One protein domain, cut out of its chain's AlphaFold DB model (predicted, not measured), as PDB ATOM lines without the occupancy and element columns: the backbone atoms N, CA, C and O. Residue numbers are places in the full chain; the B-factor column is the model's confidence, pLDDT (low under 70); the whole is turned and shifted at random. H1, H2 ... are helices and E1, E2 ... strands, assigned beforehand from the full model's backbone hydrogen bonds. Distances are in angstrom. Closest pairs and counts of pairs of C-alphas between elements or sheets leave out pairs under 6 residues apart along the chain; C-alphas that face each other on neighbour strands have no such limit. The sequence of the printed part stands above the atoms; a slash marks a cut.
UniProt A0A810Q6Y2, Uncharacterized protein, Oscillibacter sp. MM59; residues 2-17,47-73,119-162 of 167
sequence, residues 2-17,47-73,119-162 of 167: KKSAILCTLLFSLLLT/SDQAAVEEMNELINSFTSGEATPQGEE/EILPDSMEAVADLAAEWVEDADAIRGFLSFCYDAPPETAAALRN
ATOM      1  N   LYS A   2     138.377 119.322  99.987       45.03
ATOM      2  CA  LYS A   2     137.186 118.435  99.862       45.03
ATOM      3  C   LYS A   2     137.472 116.942  99.614       45.03
ATOM      4  O   LYS A   2     136.728 116.102 100.094       45.03
ATOM      5  N   LYS A   3     138.546 116.607  98.888       48.84
ATOM      6  CA  LYS A   3     138.919 115.209  98.602       48.84
ATOM      7  C   LYS A   3     139.396 114.439  99.842       48.84
ATOM      8  O   LYS A   3     139.167 113.245  99.913       48.84
ATOM      9  N   SER A   4     140.022 115.128 100.798       54.47
ATOM     10  CA  SER A   4     140.560 114.514 102.018       54.47
ATOM     11  C   SER A   4     139.436 114.184 103.003       54.47
ATOM     12  O   SER A   4     139.370 113.051 103.449       54.47
ATOM     13  N   ALA A   5     138.474 115.090 103.215       56.25
ATOM     14  CA  ALA A   5     137.298 114.805 104.045       56.25
ATOM     15  C   ALA A   5     136.443 113.646 103.489       56.25
ATOM     16  O   ALA A   5     136.060 112.759 104.238       56.25
ATOM     17  N   ILE A   6     136.211 113.597 102.168       57.88
ATOM     18  CA  ILE A   6     135.477 112.488 101.523       57.88
ATOM     19  C   ILE A   6     136.232 111.159 101.674       57.88
ATOM     20  O   ILE A   6     135.612 110.128 101.924       57.88
ATOM     21  N   LEU A   7     137.563 111.182 101.545       61.09
ATOM     22  CA  LEU A   7     138.403 110.004 101.741       61.09
ATOM     23  C   LEU A   7     138.371 109.526 103.200       61.09
ATOM     24  O   LEU A   7     138.243 108.330 103.418       61.09
ATOM     25  N   CYS A   8     138.398 110.439 104.179       62.19
ATOM     26  CA  CYS A   8     138.250 110.101 105.599       62.19
ATOM     27  C   CYS A   8     136.934 109.390 105.854       62.19
ATOM     28  O   CYS A   8     136.935 108.299 106.399       62.19
ATOM     29  N   THR A   9     135.813 109.972 105.422       60.88
ATOM     30  CA  THR A   9     134.496 109.375 105.656       60.88
ATOM     31  C   THR A   9     134.380 108.001 104.993       60.88
ATOM     32  O   THR A   9     133.821 107.089 105.593       60.88
ATOM     33  N   LEU A  10     134.939 107.814 103.791       58.44
ATOM     34  CA  LEU A  10     134.945 106.516 103.104       58.44
ATOM     35  C   LEU A  10     135.828 105.479 103.805       58.44
ATOM     36  O   LEU A  10     135.371 104.363 104.032       58.44
ATOM     37  N   LEU A  11     137.059 105.844 104.174       62.75
ATOM     38  CA  LEU A  11     137.973 104.965 104.910       62.75
ATOM     39  C   LEU A  11     137.387 104.582 106.264       62.75
ATOM     40  O   LEU A  11     137.405 103.419 106.641       62.75
ATOM     41  N   PHE A  12     136.793 105.546 106.956       63.34
ATOM     42  CA  PHE A  12     136.177 105.336 108.253       63.34
ATOM     43  C   PHE A  12     134.932 104.450 108.173       63.34
ATOM     44  O   PHE A  12     134.759 103.550 108.990       63.34
ATOM     45  N   SER A  13     134.117 104.626 107.127       60.28
ATOM     46  CA  SER A  13     132.994 103.724 106.852       60.28
ATOM     47  C   SER A  13     133.489 102.299 106.599       60.28
ATOM     48  O   SER A  13     132.923 101.367 107.150       60.28
ATOM     49  N   LEU A  14     134.564 102.118 105.826       59.28
ATOM     50  CA  LEU A  14     135.160 100.800 105.554       59.28
ATOM     51  C   LEU A  14     135.769 100.139 106.799       59.28
ATOM     52  O   LEU A  14     135.813  98.916 106.870       59.28
ATOM     53  N   LEU A  15     136.239 100.937 107.758       61.38
ATOM     54  CA  LEU A  15     136.826 100.451 109.003       61.38
ATOM     55  C   LEU A  15     135.780 100.077 110.053       61.38
ATOM     56  O   LEU A  15     135.959  99.091 110.754       61.38
ATOM     57  N   LEU A  16     134.694 100.847 110.162       55.97
ATOM     58  CA  LEU A  16     133.697 100.663 111.221       55.97
ATOM     59  C   LEU A  16     132.431  99.926 110.789       55.97
ATOM     60  O   LEU A  16     131.675  99.462 111.644       55.97
ATOM     61  N   THR A  17     132.164  99.809 109.487       52.06
ATOM     62  CA  THR A  17     131.113  98.905 109.023       52.06
ATOM     63  C   THR A  17     131.676  97.493 108.998       52.06
ATOM     64  O   THR A  17     132.309  97.066 108.037       52.06
ATOM     65  N   SER A  47     136.440  95.983 124.981       92.94
ATOM     66  CA  SER A  47     136.358  94.789 124.120       92.94
ATOM     67  C   SER A  47     134.971  94.140 124.104       92.94
ATOM     68  O   SER A  47     134.727  93.255 123.290       92.94
ATOM     69  N   ASP A  48     134.049  94.583 124.970       93.00
ATOM     70  CA  ASP A  48     132.643  94.210 124.837       93.00
ATOM     71  C   ASP A  48     132.094  94.767 123.520       93.00
ATOM     72  O   ASP A  48     132.279  95.945 123.207       93.00
ATOM     73  N   GLN A  49     131.427  93.917 122.741       89.19
ATOM     74  CA  GLN A  49     130.997  94.277 121.394       89.19
ATOM     75  C   GLN A  49     130.010  95.453 121.395       89.19
ATOM     76  O   GLN A  49     130.109  96.319 120.530       89.19
ATOM     77  N   ALA A  50     129.094  95.530 122.367       91.06
ATOM     78  CA  ALA A  50     128.140  96.633 122.436       91.06
ATOM     79  C   ALA A  50     128.846  97.950 122.795       91.06
ATOM     80  O   ALA A  50     128.548  98.987 122.205       91.06
ATOM     81  N   ALA A  51     129.829  97.910 123.699       93.31
ATOM     82  CA  ALA A  51     130.644  99.078 124.033       93.31
ATOM     83  C   ALA A  51     131.548  99.523 122.864       93.31
ATOM     84  O   ALA A  51     131.748 100.719 122.646       93.31
ATOM     85  N   VAL A  52     132.078  98.576 122.080       92.25
ATOM     86  CA  VAL A  52     132.825  98.864 120.844       92.25
ATOM     87  C   VAL A  52     131.913  99.504 119.794       92.25
ATOM     88  O   VAL A  52     132.306 100.486 119.169       92.25
ATOM     89  N   GLU A  53     130.688  99.005 119.622       90.75
ATOM     90  CA  GLU A  53     129.686  99.603 118.732       90.75
ATOM     91  C   GLU A  53     129.303 101.024 119.178       90.75
ATOM     92  O   GLU A  53     129.271 101.932 118.347       90.75
ATOM     93  N   GLU A  54     129.119 101.262 120.479       92.69
ATOM     94  CA  GLU A  54     128.870 102.605 121.020       92.69
ATOM     95  C   GLU A  54     130.041 103.562 120.734       92.69
ATOM     96  O   GLU A  54     129.834 104.688 120.274       92.69
ATOM     97  N   MET A  55     131.284 103.110 120.932       93.31
ATOM     98  CA  MET A  55     132.481 103.879 120.575       93.31
ATOM     99  C   MET A  55     132.543 104.187 119.074       93.31
ATOM    100  O   MET A  55     132.862 105.314 118.686       93.31
ATOM    101  N   ASN A  56     132.201 103.215 118.227       90.94
ATOM    102  CA  ASN A  56     132.144 103.381 116.777       90.94
ATOM    103  C   ASN A  56     131.114 104.447 116.379       90.94
ATOM    104  O   ASN A  56     131.418 105.339 115.584       90.94
ATOM    105  N   GLU A  57     129.903 104.391 116.937       90.25
ATOM    106  CA  GLU A  57     128.852 105.390 116.714       90.25
ATOM    107  C   GLU A  57     129.284 106.784 117.181       90.25
ATOM    108  O   GLU A  57     129.096 107.771 116.462       90.25
ATOM    109  N   LEU A  58     129.922 106.859 118.349       92.25
ATOM    110  CA  LEU A  58     130.423 108.102 118.914       92.25
ATOM    111  C   LEU A  58     131.494 108.742 118.027       92.25
ATOM    112  O   LEU A  58     131.468 109.952 117.805       92.25
ATOM    113  N   ILE A  59     132.423 107.952 117.484       90.88
ATOM    114  CA  ILE A  59     133.445 108.480 116.576       90.88
ATOM    115  C   ILE A  59     132.820 108.874 115.232       90.88
ATOM    116  O   ILE A  59     133.110 109.948 114.697       90.88
ATOM    117  N   ASN A  60     131.883 108.075 114.716       87.75
ATOM    118  CA  ASN A  60     131.126 108.395 113.504       87.75
ATOM    119  C   ASN A  60     130.358 109.722 113.603       87.75
ATOM    120  O   ASN A  60     130.197 110.418 112.596       87.75
ATOM    121  N   SER A  61     129.910 110.109 114.801       87.19
ATOM    122  CA  SER A  61     129.099 111.314 114.999       87.19
ATOM    123  C   SER A  61     129.830 112.614 114.645       87.19
ATOM    124  O   SER A  61     129.175 113.613 114.343       87.19
ATOM    125  N   PHE A  62     131.168 112.634 114.687       86.50
ATOM    126  CA  PHE A  62     131.962 113.823 114.358       86.50
ATOM    127  C   PHE A  62     132.773 113.691 113.067       86.50
ATOM    128  O   PHE A  62     133.110 114.709 112.458       86.50
ATOM    129  N   THR A  63     133.046 112.475 112.586       84.44
ATOM    130  CA  THR A  63     133.822 112.262 111.349       84.44
ATOM    131  C   THR A  63     133.047 112.587 110.069       84.44
ATOM    132  O   THR A  63     133.650 112.721 109.001       84.44
ATOM    133  N   SER A  64     131.729 112.801 110.163       77.19
ATOM    134  CA  SER A  64     130.911 113.363 109.078       77.19
ATOM    135  C   SER A  64     131.064 114.884 108.901       77.19
ATOM    136  O   SER A  64     130.537 115.443 107.937       77.19
ATOM    137  N   GLY A  65     131.720 115.567 109.846       73.50
ATOM    138  CA  GLY A  65     131.964 117.011 109.815       73.50
ATOM    139  C   GLY A  65     133.110 117.432 108.886       73.50
ATOM    140  O   GLY A  65     133.738 116.619 108.207       73.50
ATOM    141  N   GLU A  66     133.408 118.736 108.851       82.25
ATOM    142  CA  GLU A  66     134.564 119.242 108.105       82.25
ATOM    143  C   GLU A  66     135.870 118.928 108.848       82.25
ATOM    144  O   GLU A  66     136.156 119.488 109.903       82.25
ATOM    145  N   ALA A  67     136.682 118.049 108.261       85.75
ATOM    146  CA  ALA A  67     138.027 117.762 108.738       85.75
ATOM    147  C   ALA A  67     139.001 118.897 108.388       85.75
ATOM    148  O   ALA A  67     139.017 119.407 107.260       85.75
ATOM    149  N   THR A  68     139.894 119.218 109.318       86.19
ATOM    150  CA  THR A  68     141.072 120.061 109.078       86.19
ATOM    151  C   THR A  68     142.348 119.235 109.235       86.19
ATOM    152  O   THR A  68     142.358 118.282 110.006       86.19
ATOM    153  N   PRO A  69     143.448 119.548 108.531       82.44
ATOM    154  CA  PRO A  69     144.735 118.926 108.832       82.44
ATOM    155  C   PRO A  69     145.153 119.224 110.277       82.44
ATOM    156  O   PRO A  69     144.833 120.296 110.800       82.44
ATOM    157  N   GLN A  70     145.914 118.326 110.907       79.25
ATOM    158  CA  GLN A  70     146.450 118.559 112.256       79.25
ATOM    159  C   GLN A  70     147.222 119.890 112.360       79.25
ATOM    160  O   GLN A  70     147.020 120.650 113.310       79.25
ATOM    161  N   GLY A  71     148.035 120.208 111.348       75.31
ATOM    162  CA  GLY A  71     148.959 121.343 111.373       75.31
ATOM    163  C   GLY A  71     150.280 120.998 112.067       75.31
ATOM    164  O   GLY A  71     150.537 119.840 112.384       75.31
ATOM    165  N   GLU A  72     151.135 122.002 112.273       70.56
ATOM    166  CA  GLU A  72     152.488 121.808 112.825       70.56
ATOM    167  C   GLU A  72     152.515 121.665 114.353       70.56
ATOM    168  O   GLU A  72     153.449 121.080 114.897       70.56
ATOM    169  N   GLU A  73     151.516 122.204 115.061       77.19
ATOM    170  CA  GLU A  73     151.485 122.152 116.522       77.19
ATOM    171  C   GLU A  73     150.981 120.777 116.998       77.19
ATOM    172  O   GLU A  73     149.855 120.383 116.671       77.19
ATOM    173  N   GLU A 119     143.920 109.770 113.637       90.62
ATOM    174  CA  GLU A 119     145.022 109.286 112.803       90.62
ATOM    175  C   GLU A 119     144.659 107.907 112.261       90.62
ATOM    176  O   GLU A 119     144.332 107.014 113.041       90.62
ATOM    177  N   ILE A 120     144.735 107.717 110.943       86.12
ATOM    178  CA  ILE A 120     144.587 106.400 110.303       86.12
ATOM    179  C   ILE A 120     145.986 105.847 110.031       86.12
ATOM    180  O   ILE A 120     146.832 106.540 109.462       86.12
ATOM    181  N   LEU A 121     146.239 104.608 110.450       82.81
ATOM    182  CA  LEU A 121     147.559 103.982 110.395       82.81
ATOM    183  C   LEU A 121     147.654 103.129 109.117       82.81
ATOM    184  O   LEU A 121     147.047 102.061 109.055       82.81
ATOM    185  N   PRO A 122     148.394 103.576 108.083       66.44
ATOM    186  CA  PRO A 122     148.378 102.950 106.756       66.44
ATOM    187  C   PRO A 122     148.966 101.537 106.749       66.44
ATOM    188  O   PRO A 122     148.533 100.710 105.954       66.44
ATOM    189  N   ASP A 123     149.891 101.235 107.666       65.44
ATOM    190  CA  ASP A 123     150.542  99.921 107.783       65.44
ATOM    191  C   ASP A 123     149.549  98.789 108.102       65.44
ATOM    192  O   ASP A 123     149.856  97.617 107.907       65.44
ATOM    193  N   SER A 124     148.346  99.139 108.567       62.06
ATOM    194  CA  SER A 124     147.268  98.193 108.867       62.06
ATOM    195  C   SER A 124     146.285  97.980 107.709       62.06
ATOM    196  O   SER A 124     145.386  97.141 107.794       62.06
ATOM    197  N   MET A 125     146.436  98.741 106.620       65.00
ATOM    198  CA  MET A 125     145.524  98.736 105.483       65.00
ATOM    199  C   MET A 125     146.299  98.855 104.167       65.00
ATOM    200  O   MET A 125     146.507  99.953 103.655       65.00
ATOM    201  N   GLU A 126     146.661  97.720 103.567       65.31
ATOM    202  CA  GLU A 126     147.420  97.655 102.303       65.31
ATOM    203  C   GLU A 126     146.795  98.520 101.190       65.31
ATOM    204  O   GLU A 126     147.480  99.310 100.549       65.31
ATOM    205  N   ALA A 127     145.463  98.505 101.056       63.94
ATOM    206  CA  ALA A 127     144.748  99.346 100.090       63.94
ATOM    207  C   ALA A 127     144.889 100.862 100.351       63.94
ATOM    208  O   ALA A 127     144.803 101.668  99.424       63.94
ATOM    209  N   VAL A 128     145.081 101.268 101.609       64.12
ATOM    210  CA  VAL A 128     145.310 102.669 101.993       64.12
ATOM    211  C   VAL A 128     146.766 103.041 101.796       64.12
ATOM    212  O   VAL A 128     147.031 104.147 101.338       64.12
ATOM    213  N   ALA A 129     147.691 102.129 102.095       64.88
ATOM    214  CA  ALA A 129     149.107 102.307 101.810       64.88
ATOM    215  C   ALA A 129     149.348 102.491 100.303       64.88
ATOM    216  O   ALA A 129     149.996 103.461  99.915       64.88
ATOM    217  N   ASP A 130     148.741 101.653  99.459       66.88
ATOM    218  CA  ASP A 130     148.820 101.763  97.997       66.88
ATOM    219  C   ASP A 130     148.226 103.083  97.490       66.88
ATOM    220  O   ASP A 130     148.859 103.808  96.718       66.88
ATOM    221  N   LEU A 131     147.030 103.448  97.972       65.06
ATOM    222  CA  LEU A 131     146.384 104.704  97.589       65.06
ATOM    223  C   LEU A 131     147.180 105.926  98.068       65.06
ATOM    224  O   LEU A 131     147.228 106.943  97.379       65.06
ATOM    225  N   ALA A 132     147.801 105.857  99.243       64.19
ATOM    226  CA  ALA A 132     148.608 106.945  99.778       64.19
ATOM    227  C   ALA A 132     149.957 107.075  99.054       64.19
ATOM    228  O   ALA A 132     150.386 108.199  98.782       64.19
ATOM    229  N   ALA A 133     150.579 105.955  98.671       66.12
ATOM    230  CA  ALA A 133     151.819 105.917  97.897       66.12
ATOM    231  C   ALA A 133     151.663 106.522  96.489       66.12
ATOM    232  O   ALA A 133     152.611 107.085  95.945       66.12
ATOM    233  N   GLU A 134     150.461 106.477  95.903       69.00
ATOM    234  CA  GLU A 134     150.170 107.175  94.644       69.00
ATOM    235  C   GLU A 134     150.138 108.715  94.791       69.00
ATOM    236  O   GLU A 134     150.238 109.436  93.795       69.00
ATOM    237  N   TRP A 135     149.955 109.242  96.008       63.19
ATOM    238  CA  TRP A 135     149.647 110.659  96.255       63.19
ATOM    239  C   TRP A 135     150.756 111.385  97.021       63.19
ATOM    240  O   TRP A 135     150.801 112.618  96.998       63.19
ATOM    241  N   VAL A 136     151.637 110.645  97.695       63.34
ATOM    242  CA  VAL A 136     152.673 111.180  98.575       63.34
ATOM    243  C   VAL A 136     153.938 110.324  98.467       63.34
ATOM    244  O   VAL A 136     153.878 109.105  98.575       63.34
ATOM    245  N   GLU A 137     155.094 110.963  98.262       64.06
ATOM    246  CA  GLU A 137     156.370 110.274  97.991       64.06
ATOM    247  C   GLU A 137     157.056 109.694  99.248       64.06
ATOM    248  O   GLU A 137     157.997 108.915  99.118       64.06
ATOM    249  N   ASP A 138     156.609 110.070 100.453       69.38
ATOM    250  CA  ASP A 138     157.264 109.737 101.726       69.38
ATOM    251  C   ASP A 138     156.256 109.282 102.802       69.38
ATOM    252  O   ASP A 138     155.170 109.851 102.937       69.38
ATOM    253  N   ALA A 139     156.628 108.266 103.589       64.31
ATOM    254  CA  ALA A 139     155.795 107.655 104.627       64.31
ATOM    255  C   ALA A 139     155.402 108.619 105.765       64.31
ATOM    256  O   ALA A 139     154.268 108.566 106.249       64.31
ATOM    257  N   ASP A 140     156.280 109.546 106.163       67.00
ATOM    258  CA  ASP A 140     155.953 110.548 107.188       67.00
ATOM    259  C   ASP A 140     154.914 111.548 106.664       67.00
ATOM    260  O   ASP A 140     154.016 111.992 107.389       67.00
ATOM    261  N   ALA A 141     154.980 111.855 105.369       68.00
ATOM    262  CA  ALA A 141     153.992 112.697 104.715       68.00
ATOM    263  C   ALA A 141     152.645 111.967 104.524       68.00
ATOM    264  O   ALA A 141     151.601 112.619 104.580       68.00
ATOM    265  N   ILE A 142     152.637 110.631 104.391       70.19
ATOM    266  CA  ILE A 142     151.408 109.816 104.415       70.19
ATOM    267  C   ILE A 142     150.746 109.881 105.794       70.19
ATOM    268  O   ILE A 142     149.543 110.132 105.877       70.19
ATOM    269  N   ARG A 143     151.508 109.725 106.884       69.50
ATOM    270  CA  ARG A 143     150.958 109.836 108.247       69.50
ATOM    271  C   ARG A 143     150.341 111.215 108.487       69.50
ATOM    272  O   ARG A 143     149.210 111.303 108.958       69.50
ATOM    273  N   GLY A 144     151.039 112.288 108.108       74.75
ATOM    274  CA  GLY A 144     150.495 113.649 108.189       74.75
ATOM    275  C   GLY A 144     149.254 113.856 107.311       74.75
ATOM    276  O   GLY A 144     148.333 114.573 107.703       74.75
ATOM    277  N   PHE A 145     149.193 113.204 106.145       75.81
ATOM    278  CA  PHE A 145     148.021 113.219 105.267       75.81
ATOM    279  C   PHE A 145     146.822 112.469 105.860       75.81
ATOM    280  O   PHE A 145     145.690 112.884 105.629       75.81
ATOM    281  N   LEU A 146     147.070 111.408 106.632       83.56
ATOM    282  CA  LEU A 146     146.068 110.578 107.307       83.56
ATOM    283  C   LEU A 146     145.765 111.032 108.748       83.56
ATOM    284  O   LEU A 146     145.212 110.264 109.535       83.56
ATOM    285  N   SER A 147     146.115 112.278 109.080       87.38
ATOM    286  CA  SER A 147     145.898 112.901 110.388       87.38
ATOM    287  C   SER A 147     144.911 114.063 110.281       87.38
ATOM    288  O   SER A 147     145.183 115.098 109.660       87.38
ATOM    289  N   PHE A 148     143.757 113.913 110.921       88.88
ATOM    290  CA  PHE A 148     142.599 114.783 110.762       88.88
ATOM    291  C   PHE A 148     142.134 115.333 112.098       88.88
ATOM    292  O   PHE A 148     141.924 114.608 113.061       88.88
ATOM    293  N   CYS A 149     141.936 116.638 112.152       91.38
ATOM    294  CA  CYS A 149     141.316 117.320 113.268       91.38
ATOM    295  C   CYS A 149     139.848 117.594 112.984       91.38
ATOM    296  O   CYS A 149     139.507 118.170 111.947       91.38
ATOM    297  N   TYR A 150     139.017 117.262 113.961       91.62
ATOM    298  CA  TYR A 150     137.591 117.544 113.970       91.62
ATOM    299  C   TYR A 150     137.236 118.320 115.231       91.62
ATOM    300  O   TYR A 150     137.790 118.056 116.298       91.62
ATOM    301  N   ASP A 151     136.288 119.243 115.112       91.50
ATOM    302  CA  ASP A 151     135.598 119.803 116.271       91.50
ATOM    303  C   ASP A 151     134.420 118.879 116.591       91.50
ATOM    304  O   ASP A 151     133.410 118.868 115.882       91.50
ATOM    305  N   ALA A 152     134.584 118.038 117.611       91.81
ATOM    306  CA  ALA A 152     133.540 117.112 118.018       91.81
ATOM    307  C   ALA A 152     132.397 117.862 118.727       91.81
ATOM    308  O   ALA A 152     132.638 118.892 119.367       91.81
ATOM    309  N   PRO A 153     131.153 117.351 118.672       93.19
ATOM    310  CA  PRO A 153     130.084 117.852 119.525       93.19
ATOM    311  C   PRO A 153     130.512 117.838 121.006       93.19
ATOM    312  O   PRO A 153     131.180 116.885 121.425       93.19
ATOM    313  N   PRO A 154     130.148 118.849 121.818       93.00
ATOM    314  CA  PRO A 154     130.591 118.939 123.211       93.00
ATOM    315  C   PRO A 154     130.266 117.697 124.049       93.00
ATOM    316  O   PRO A 154     131.066 117.278 124.884       93.00
ATOM    317  N   GLU A 155     129.108 117.081 123.814       94.06
ATOM    318  CA  GLU A 155     128.688 115.829 124.443       94.06
ATOM    319  C   GLU A 155     129.591 114.652 124.057       94.06
ATOM    320  O   GLU A 155     130.000 113.885 124.929       94.06
ATOM    321  N   THR A 156     129.981 114.563 122.783       93.88
ATOM    322  CA  THR A 156     130.902 113.542 122.283       93.88
ATOM    323  C   THR A 156     132.286 113.724 122.891       93.88
ATOM    324  O   THR A 156     132.864 112.781 123.429       93.88
ATOM    325  N   ALA A 157     132.804 114.953 122.883       94.75
ATOM    326  CA  ALA A 157     134.089 115.264 123.493       94.75
ATOM    327  C   ALA A 157     134.081 114.997 125.008       94.75
ATOM    328  O   ALA A 157     135.071 114.524 125.557       94.75
ATOM    329  N   ALA A 158     132.976 115.272 125.706       95.56
ATOM    330  CA  ALA A 158     132.834 114.960 127.126       95.56
ATOM    331  C   ALA A 158     132.824 113.447 127.397       95.56
ATOM    332  O   ALA A 158     133.509 113.005 128.320       95.56
ATOM    333  N   ALA A 159     132.109 112.658 126.588       96.06
ATOM    334  CA  ALA A 159     132.101 111.199 126.693       96.06
ATOM    335  C   ALA A 159     133.507 110.610 126.473       96.06
ATOM    336  O   ALA A 159     133.996 109.835 127.293       96.06
ATOM    337  N   LEU A 160     134.221 111.091 125.453       95.94
ATOM    338  CA  LEU A 160     135.608 110.714 125.154       95.94
ATOM    339  C   LEU A 160     136.642 111.191 126.198       95.94
ATOM    340  O   LEU A 160     137.802 110.788 126.168       95.94
ATOM    341  N   ARG A 161     136.268 112.067 127.136       96.69
ATOM    342  CA  ARG A 161     137.108 112.411 128.300       96.69
ATOM    343  C   ARG A 161     136.829 111.518 129.509       96.69
ATOM    344  O   ARG A 161     137.468 111.694 130.545       96.69
ATOM    345  N   ASN A 162     135.887 110.583 129.403       95.94
ATOM    346  CA  ASN A 162     135.503 109.667 130.469       95.94
ATOM    347  C   ASN A 162     135.501 108.208 129.969       95.94
ATOM    348  O   ASN A 162     134.433 107.615 129.810       95.94
TER     349      ASN A 162
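Overview. This is residues 2 to 17, 47 to 73 and 119 to 162 of the 167 residues of an uncharacterized protein of Oscillibacter sp. MM59 (UniProt A0A810Q6Y2). Two long helices, H1 and H2, run side by side in opposite directions, loosely joined, while strand E1 passes the last residues of H2. At one end of E1 the short helix H5 lies beside H2; at its other end the short helices H4 and H3 make a right-angled corner. The printed part has 87 residues with five named helices and one named strand, in the order H1, H2, H3, H4, E1, H5, and is mostly helix. It is only just compact, close to loose, with a radius of gyration of the C-alphas of 13.9 A and spans of 38 by 29 by 21 A.

Arrangement. H1, residues 2 to 16, touches H2, residues 49 to 63, at a shallow tilt of 6 degrees, opposite ways; their closest C-alphas, Leu 16 and Asn 56, are 6.4 A apart. H3, residues 126 to 133, and H4, residues 139 to 145, are close but not clearly touching, about perpendicular at 90 degrees; their closest C-alphas, Ala 132 and Ile 142, are 6.1 A apart. H1 is only just apart from H3 and from H4, at 8.2 A each. E1, residues 147 to 151, pairs with no named strand, but residues 68 to 69 pair antiparallel with its residues 148 to 149. The closest C-alphas of H2 and E1, Phe 62 and Tyr 150, are 6.8 A apart. H5, residues 154 to 159, is close to but not clearly touching H2, with C-alphas Leu 58 and Thr 156 closest at 6.4 A. Each O i to N i+4 pair is within hydrogen-bond range in H1, H3, H4 and H5, and 10 of 11 in H2.

Along the chain. H1 is 21.4 A long from C-alpha 2 at (137.186, 118.435, 99.862), and H2 is 20.8 A. E1 measures 13.7 A, H3 10.3 A, H4 9.6 A and H5 8.6 A, ending at C-alpha 159 at (132.101, 111.199, 126.693).

Size, cuts and confidence. The two C-alphas farthest apart, Ala 50 and Glu 137, are 39.8 A apart. Residues 18 to 46 and 74 to 118 are not printed, with C-alpha gaps of 16.5 A and 14.9 A. The links from H3 to H4, H4 to E1 and E1 to H5 are tight. The mean pLDDT of the printed part is 76.8; residues 2 to 17, 122 to 141 and 143 are under 70.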